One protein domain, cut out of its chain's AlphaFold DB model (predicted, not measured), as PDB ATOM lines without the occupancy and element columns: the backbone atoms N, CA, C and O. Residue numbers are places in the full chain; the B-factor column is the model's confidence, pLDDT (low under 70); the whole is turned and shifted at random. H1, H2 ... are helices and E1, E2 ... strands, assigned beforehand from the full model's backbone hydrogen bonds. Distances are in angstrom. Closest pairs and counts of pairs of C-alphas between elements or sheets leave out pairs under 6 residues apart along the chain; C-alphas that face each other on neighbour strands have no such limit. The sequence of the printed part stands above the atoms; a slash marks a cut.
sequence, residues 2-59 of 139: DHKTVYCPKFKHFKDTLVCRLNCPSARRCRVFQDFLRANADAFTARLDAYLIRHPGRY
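Overview. This is residues 2 to 59 of the 139 residues of an uncharacterized protein of Acidobacteria bacterium (UniProt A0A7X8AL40). What is the picture? The hairpin E1 and E2 runs straight into short helix H1 in the middle; H2 is near E1, and long H3 reaches away, residues 52 to 58 sticking out. What is printed? 58 residues are printed, with two named strands, antiparallel, then three named helices, class mixed; the whole is compact, radius of gyration of the C-alphas 11.3 A, spans 31 by 21 by 19 A.

Along the chain. Where are the strands? E1 is residues 5 to 8, from C-alpha 5 (165.996, 207.919, 155.577), 9.2 A long; E2 is 13 to 16, 10.0 A. And the helices? H1 is 17 to 23, 9.9 A; H2 is 31 to 39, 12.4 A; H3 is 41 to 54, 20.0 A, to C-alpha 54 (157.217, 217.737, 141.051).

Arrangement. How do E1 and E2 pair? N 6 and O 15 are within hydrogen-bond range, 2.9 A. How do helices stand? H1 and H3 are close but not clearly touching; their closest C-alphas, Leu 18 and Leu 48, are 6.8 A apart. Every O i to N i+4 pair in H1, H2 and H3 is within hydrogen-bond range.

Size, cuts and confidence. How large? The farthest C-alphas, Lys 12 and Gly 57, are 31.2 A apart. Any cut or low confidence? The printed part has no cut and no long link; residues 2 to 3 are under pLDDT 70.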
ATOM      1  N   ASP A   2     161.336 202.410 157.426       58.06
ATOM      2  CA  ASP A   2     161.103 203.690 156.749       58.06
ATOM      3  C   ASP A   2     162.109 203.874 155.594       58.06
ATOM      4  O   ASP A   2     163.261 204.244 155.801       58.06
ATOM      5  N   HIS A   3     161.691 203.573 154.359       68.56
ATOM      6  CA  HIS A   3     162.536 203.567 153.148       68.56
ATOM      7  C   HIS A   3     162.987 204.973 152.700       68.56
ATOM      8  O   HIS A   3     163.447 205.175 151.572       68.56
ATOM      9  N   LYS A   4     162.809 205.983 153.554       85.38
ATOM     10  CA  LYS A   4     163.016 207.391 153.219       85.38
ATOM     11  C   LYS A   4     164.275 207.986 153.822       85.38
ATOM     12  O   LYS A   4     164.742 209.002 153.305       85.38
ATOM     13  N   THR A   5     164.837 207.376 154.865       92.62
ATOM     14  CA  THR A   5     165.996 207.919 155.577       92.62
ATOM     15  C   THR A   5     167.103 206.888 155.772       92.62
ATOM     16  O   THR A   5     166.871 205.685 155.814       92.62
ATOM     17  N   VAL A   6     168.338 207.378 155.865       93.00
ATOM     18  CA  VAL A   6     169.530 206.593 156.202       93.00
ATOM     19  C   VAL A   6     170.329 207.330 157.267       93.00
ATOM     20  O   VAL A   6     170.502 208.550 157.193       93.00
ATOM     21  N   TYR A   7     170.844 206.607 158.261       93.31
ATOM     22  CA  TYR A   7     171.744 207.204 159.243       93.31
ATOM     23  C   TYR A   7     173.081 207.542 158.580       93.31
ATOM     24  O   TYR A   7     173.729 206.677 157.997       93.31
ATOM     25  N   CYS A   8     173.505 208.803 158.641       93.31
ATOM     26  CA  CYS A   8     174.758 209.252 158.053       93.31
ATOM     27  C   CYS A   8     175.880 209.238 159.104       93.31
ATOM     28  O   CYS A   8     175.897 210.132 159.952       93.31
ATOM     29  N   PRO A   9     176.880 208.336 159.020       91.19
ATOM     30  CA  PRO A   9     177.954 208.272 160.017       91.19
ATOM     31  C   PRO A   9     178.804 209.546 160.061       91.19
ATOM     32  O   PRO A   9     179.271 209.952 161.119       91.19
ATOM     33  N   LYS A  10     178.964 210.219 158.911       88.50
ATOM     34  CA  LYS A  10     179.764 211.447 158.789       88.50
ATOM     35  C   LYS A  10     179.165 212.627 159.561       88.50
ATOM     36  O   LYS A  10     179.907 213.404 160.144       88.50
ATOM     37  N   PHE A  11     177.843 212.778 159.528       89.69
ATOM     38  CA  PHE A  11     177.148 213.905 160.162       89.69
ATOM     39  C   PHE A  11     176.326 213.495 161.395       89.69
ATOM     40  O   PHE A  11     175.627 214.334 161.957       89.69
ATOM     41  N   LYS A  12     176.398 212.219 161.791       92.19
ATOM     42  CA  LYS A  12     175.771 211.622 162.978       92.19
ATOM     43  C   LYS A  12     174.257 211.866 163.114       92.19
ATOM     44  O   LYS A  12     173.758 212.029 164.221       92.19
ATOM     45  N   HIS A  13     173.515 211.875 162.004       92.62
ATOM     46  CA  HIS A  13     172.051 212.026 162.001       92.62
ATOM     47  C   HIS A  13     171.388 211.290 160.831       92.62
ATOM     48  O   HIS A  13     172.053 210.917 159.860       92.62
ATOM     49  N   PHE A  14     170.066 211.116 160.903       93.19
ATOM     50  CA  PHE A  14     169.257 210.553 159.821       93.19
ATOM     51  C   PHE A  14     169.063 211.564 158.691       93.19
ATOM     52  O   PHE A  14     168.517 212.644 158.897       93.19
ATOM     53  N   LYS A  15     169.509 211.208 157.486       91.69
ATOM     54  CA  LYS A  15     169.322 212.008 156.272       91.69
ATOM     55  C   LYS A  15     168.279 211.382 155.370       91.69
ATOM     56  O   LYS A  15     168.252 210.165 155.215       91.69
ATOM     57  N   ASP A  16     167.492 212.225 154.708       93.94
ATOM     58  CA  ASP A  16     166.629 211.776 153.620       93.94
ATOM     59  C   ASP A  16     167.477 211.193 152.473       93.94
ATOM     60  O   ASP A  16     168.498 211.762 152.069       93.94
ATOM     61  N   THR A  17     167.058 210.052 151.935       93.50
ATOM     62  CA  THR A  17     167.750 209.356 150.846       93.50
ATOM     63  C   THR A  17     167.785 210.172 149.552       93.50
ATOM     64  O   THR A  17     168.761 210.083 148.802       93.50
ATOM     65  N   LEU A  18     166.804 211.052 149.319       92.12
ATOM     66  CA  LEU A  18     166.844 212.029 148.229       92.12
ATOM     67  C   LEU A  18     167.946 213.065 148.451       92.12
ATOM     68  O   LEU A  18     168.678 213.376 147.516       92.12
ATOM     69  N   VAL A  19     168.128 213.558 149.682       90.38
ATOM     70  CA  VAL A  19     169.230 214.482 150.010       90.38
ATOM     71  C   VAL A  19     170.576 213.796 149.795       90.38
ATOM     72  O   VAL A  19     171.491 214.403 149.236       90.38
ATOM     73  N   CYS A  20     170.689 212.522 150.177       91.31
ATOM     74  CA  CYS A  20     171.869 211.719 149.879       91.31
ATOM     75  C   CYS A  20     172.133 211.656 148.368       91.31
ATOM     76  O   CYS A  20     173.233 211.997 147.956       91.31
ATOM     77  N   ARG A  21     171.155 211.313 147.522       89.62
ATOM     78  CA  ARG A  21     171.380 211.207 146.066       89.62
ATOM     79  C   ARG A  21     171.632 212.542 145.369       89.62
ATOM     80  O   ARG A  21     172.479 212.598 144.483       89.62
ATOM     81  N   LEU A  22     170.865 213.569 145.720       87.25
ATOM     82  CA  LEU A  22     170.785 214.822 144.968       87.25
ATOM     83  C   LEU A  22     171.820 215.858 145.413       87.25
ATOM     84  O   LEU A  22     172.280 216.644 144.592       87.25
ATOM     85  N   ASN A  23     172.190 215.859 146.700       84.88
ATOM     86  CA  ASN A  23     172.991 216.935 147.291       84.88
ATOM     87  C   ASN A  23     174.288 216.455 147.954       84.88
ATOM     88  O   ASN A  23     175.187 217.262 148.184       84.88
ATOM     89  N   CYS A  24     174.416 215.171 148.308       86.38
ATOM     90  CA  CYS A  24     175.609 214.702 149.010       86.38
ATOM     91  C   CYS A  24     176.759 214.421 148.022       86.38
ATOM     92  O   CYS A  24     176.663 213.482 147.230       86.38
ATOM     93  N   PRO A  25     177.904 215.124 148.112       83.94
ATOM     94  CA  PRO A  25     179.043 214.887 147.214       83.94
ATOM     95  C   PRO A  25     179.666 213.498 147.415       83.94
ATOM     96  O   PRO A  25     180.298 212.941 146.523       83.94
ATOM     97  N   SER A  26     179.475 212.909 148.596       86.56
ATOM     98  CA  SER A  26     179.993 211.585 148.934       86.56
ATOM     99  C   SER A  26     179.040 210.448 148.560       86.56
ATOM    100  O   SER A  26     179.397 209.297 148.783       86.56
ATOM    101  N   ALA A  27     177.854 210.720 147.999       86.94
ATOM    102  CA  ALA A  27     176.816 209.710 147.761       86.94
ATOM    103  C   ALA A  27     177.317 208.488 146.981       86.94
ATOM    104  O   ALA A  27     177.013 207.356 147.348       86.94
ATOM    105  N   ARG A  28     178.142 208.720 145.950       81.69
ATOM    106  CA  ARG A  28     178.716 207.666 145.096       81.69
ATOM    107  C   ARG A  28     179.627 206.693 145.857       81.69
ATOM    108  O   ARG A  28     179.694 205.527 145.507       81.69
ATOM    109  N   ARG A  29     180.317 207.166 146.901       86.38
ATOM    110  CA  ARG A  29     181.287 206.380 147.691       86.38
ATOM    111  C   ARG A  29     180.792 206.048 149.103       86.38
ATOM    112  O   ARG A  29     181.479 205.374 149.863       86.38
ATOM    113  N   CYS A  30     179.619 206.544 149.486       91.56
ATOM    114  CA  CYS A  30     179.061 206.349 150.817       91.56
ATOM    115  C   CYS A  30     178.510 204.927 150.946       91.56
ATOM    116  O   CYS A  30     177.424 204.654 150.440       91.56
ATOM    117  N   ARG A  31     179.226 204.053 151.664       93.81
ATOM    118  CA  ARG A  31     178.839 202.645 151.855       93.81
ATOM    119  C   ARG A  31     177.394 202.486 152.336       93.81
ATOM    120  O   ARG A  31     176.622 201.808 151.682       93.81
ATOM    121  N   VAL A  32     176.999 203.223 153.376       94.06
ATOM    122  CA  VAL A  32     175.633 203.165 153.928       94.06
ATOM    123  C   VAL A  32     174.567 203.485 152.878       94.06
ATOM    124  O   VAL A  32     173.546 202.812 152.792       94.06
ATOM    125  N   PHE A  33     174.800 204.516 152.062       93.44
ATOM    126  CA  PHE A  33     173.833 204.899 151.038       93.44
ATOM    127  C   PHE A  33     173.826 203.923 149.855       93.44
ATOM    128  O   PHE A  33     172.766 203.652 149.303       93.44
ATOM    129  N   GLN A  34     174.984 203.372 149.486       93.31
ATOM    130  CA  GLN A  34     175.080 202.354 148.438       93.31
ATOM    131  C   GLN A  34     174.399 201.045 148.854       93.31
ATOM    132  O   GLN A  34     173.666 200.470 148.055       93.31
ATOM    133  N   ASP A  35     174.565 200.616 150.104       94.12
ATOM    134  CA  ASP A  35     173.890 199.431 150.641       94.12
ATOM    135  C   ASP A  35     172.366 199.641 150.670       94.12
ATOM    136  O   ASP A  35     171.609 198.776 150.228       94.12
ATOM    137  N   PHE A  36     171.908 200.835 151.071       94.06
ATOM    138  CA  PHE A  36     170.497 201.218 150.965       94.06
ATOM    139  C   PHE A  36     169.983 201.152 149.519       94.06
ATOM    140  O   PHE A  36     168.924 200.572 149.283       94.06
ATOM    141  N   LEU A  37     170.713 201.729 148.557       91.69
ATOM    142  CA  LEU A  37     170.312 201.730 147.147       91.69
ATOM    143  C   LEU A  37     170.212 200.313 146.586       91.69
ATOM    144  O   LEU A  37     169.245 200.019 145.896       91.69
ATOM    145  N   ARG A  38     171.161 199.430 146.908       91.25
ATOM    146  CA  ARG A  38     171.131 198.027 146.467       91.25
ATOM    147  C   ARG A  38     169.894 197.294 146.969       91.25
ATOM    148  O   ARG A  38     169.292 196.541 146.218       91.25
ATOM    149  N   ALA A  39     169.501 197.540 148.215       93.06
ATOM    150  CA  ALA A  39     168.336 196.899 148.811       93.06
ATOM    151  C   ALA A  39     166.991 197.519 148.380       93.06
ATOM    152  O   ALA A  39     165.952 196.902 148.587       93.06
ATOM    153  N   ASN A  40     166.979 198.739 147.826       92.81
ATOM    154  CA  ASN A  40     165.749 199.514 147.596       92.81
ATOM    155  C   ASN A  40     165.706 200.192 146.214       92.81
ATOM    156  O   ASN A  40     165.053 201.226 146.069       92.81
ATOM    157  N   ALA A  41     166.426 199.663 145.222       87.94
ATOM    158  CA  ALA A  41     166.685 200.343 143.952       87.94
ATOM    159  C   ALA A  41     165.399 200.812 143.253       87.94
ATOM    160  O   ALA A  41     165.279 201.994 142.927       87.94
ATOM    161  N   ASP A  42     164.419 199.923 143.102       88.94
ATOM    162  CA  ASP A  42     163.184 200.211 142.366       88.94
ATOM    163  C   ASP A  42     162.325 201.255 143.088       88.94
ATOM    164  O   ASP A  42     161.947 202.281 142.518       88.94
ATOM    165  N   ALA A  43     162.093 201.051 144.388       91.19
ATOM    166  CA  ALA A  43     161.316 201.971 145.215       91.19
ATOM    167  C   ALA A  43     161.974 203.358 145.312       91.19
ATOM    168  O   ALA A  43     161.296 204.390 145.271       91.19
ATOM    169  N   PHE A  44     163.304 203.401 145.422       91.75
ATOM    170  CA  PHE A  44     164.049 204.653 145.441       91.75
ATOM    171  C   PHE A  44     163.974 205.374 144.092       91.75
ATOM    172  O   PHE A  44     163.783 206.591 144.073       91.75
ATOM    173  N   THR A  45     164.090 204.643 142.983       89.31
ATOM    174  CA  THR A  45     164.006 205.202 141.627       89.31
ATOM    175  C   THR A  45     162.637 205.829 141.389       89.31
ATOM    176  O   THR A  45     162.567 207.015 141.071       89.31
ATOM    177  N   ALA A  46     161.550 205.116 141.701       90.62
ATOM    178  CA  ALA A  46     160.193 205.657 141.599       90.62
ATOM    179  C   ALA A  46     160.005 206.931 142.447       90.62
ATOM    180  O   ALA A  46     159.406 207.917 142.010       90.62
ATOM    181  N   ARG A  47     160.561 206.951 143.667       91.94
ATOM    182  CA  ARG A  47     160.522 208.128 144.548       91.94
ATOM    183  C   ARG A  47     161.303 209.308 143.969       91.94
ATOM    184  O   ARG A  47     160.845 210.448 144.073       91.94
ATOM    185  N   LEU A  48     162.488 209.048 143.423       90.12
ATOM    186  CA  LEU A  48     163.328 210.054 142.787       90.12
ATOM    187  C   LEU A  48     162.604 210.664 141.585       90.12
ATOM    188  O   LEU A  48     162.498 211.885 141.511       90.12
ATOM    189  N   ASP A  49     162.028 209.839 140.716       89.06
ATOM    190  CA  ASP A  49     161.281 210.301 139.547       89.06
ATOM    191  C   ASP A  49     160.073 211.150 139.951       89.06
ATOM    192  O   ASP A  49     159.912 212.274 139.470       89.06
ATOM    193  N   ALA A  50     159.291 210.698 140.936       90.38
ATOM    194  CA  ALA A  50     158.173 211.470 141.475       90.38
ATOM    195  C   ALA A  50     158.604 212.816 142.087       90.38
ATOM    196  O   ALA A  50     157.827 213.774 142.109       90.38
ATOM    197  N   TYR A  51     159.819 212.909 142.634       90.06
ATOM    198  CA  TYR A  51     160.370 214.168 143.133       90.06
ATOM    199  C   TYR A  51     160.785 215.097 141.984       90.06
ATOM    200  O   TYR A  51     160.522 216.297 142.038       90.06
ATOM    201  N   LEU A  52     161.389 214.561 140.923       86.19
ATOM    202  CA  LEU A  52     161.821 215.346 139.765       86.19
ATOM    203  C   LEU A  52     160.645 215.872 138.944       86.19
ATOM    204  O   LEU A  52     160.686 217.024 138.521       86.19
ATOM    205  N   ILE A  53     159.588 215.072 138.779       88.31
ATOM    206  CA  ILE A  53     158.344 215.495 138.118       88.31
ATOM    207  C   ILE A  53     157.714 216.674 138.869       88.31
ATOM    208  O   ILE A  53     157.263 217.632 138.250       88.31
ATOM    209  N   ARG A  54     157.730 216.641 140.209       90.31
ATOM    210  CA  ARG A  54     157.217 217.737 141.051       90.31
ATOM    211  C   ARG A  54     158.111 218.975 141.074       90.31
ATOM    212  O   ARG A  54     157.644 220.056 141.421       90.31
ATOM    213  N   HIS A  55     159.388 218.836 140.725       85.00
ATOM    214  CA  HIS A  55     160.364 219.926 140.744       85.00
ATOM    215  C   HIS A  55     161.122 220.027 139.412       85.00
ATOM    216  O   HIS A  55     162.354 219.879 139.388       85.00
ATOM    217  N   PRO A  56     160.407 220.297 138.303       82.00
ATOM    218  CA  PRO A  56     161.012 220.358 136.983       82.00
ATOM    219  C   PRO A  56     162.060 221.474 136.919       82.00
ATOM    220  O   PRO A  56     161.920 222.536 137.522       82.00
ATOM    221  N   GLY A  57     163.157 221.221 136.207       78.56
ATOM    222  CA  GLY A  57     164.218 222.208 135.975       78.56
ATOM    223  C   GLY A  57     165.131 222.518 137.169       78.56
ATOM    224  O   GLY A  57     166.138 223.193 136.972       78.56
ATOM    225  N   ARG A  58     164.852 222.010 138.380       78.25
ATOM    226  CA  ARG A  58     165.700 222.237 139.570       78.25
ATOM    227  C   ARG A  58     167.028 221.477 139.518       78.25
ATOM    228  O   ARG A  58     168.016 221.925 140.096       78.25
ATOM    229  N   TYR A  59     167.049 220.348 138.816       75.81
ATOM    230  CA  TYR A  59     168.233 219.517 138.612       75.81
ATOM    231  C   TYR A  59     168.478 219.307 137.117       75.81
ATOM    232  O   TYR A  59     167.538 219.213 136.329       75.81
TER     233      TYR A  59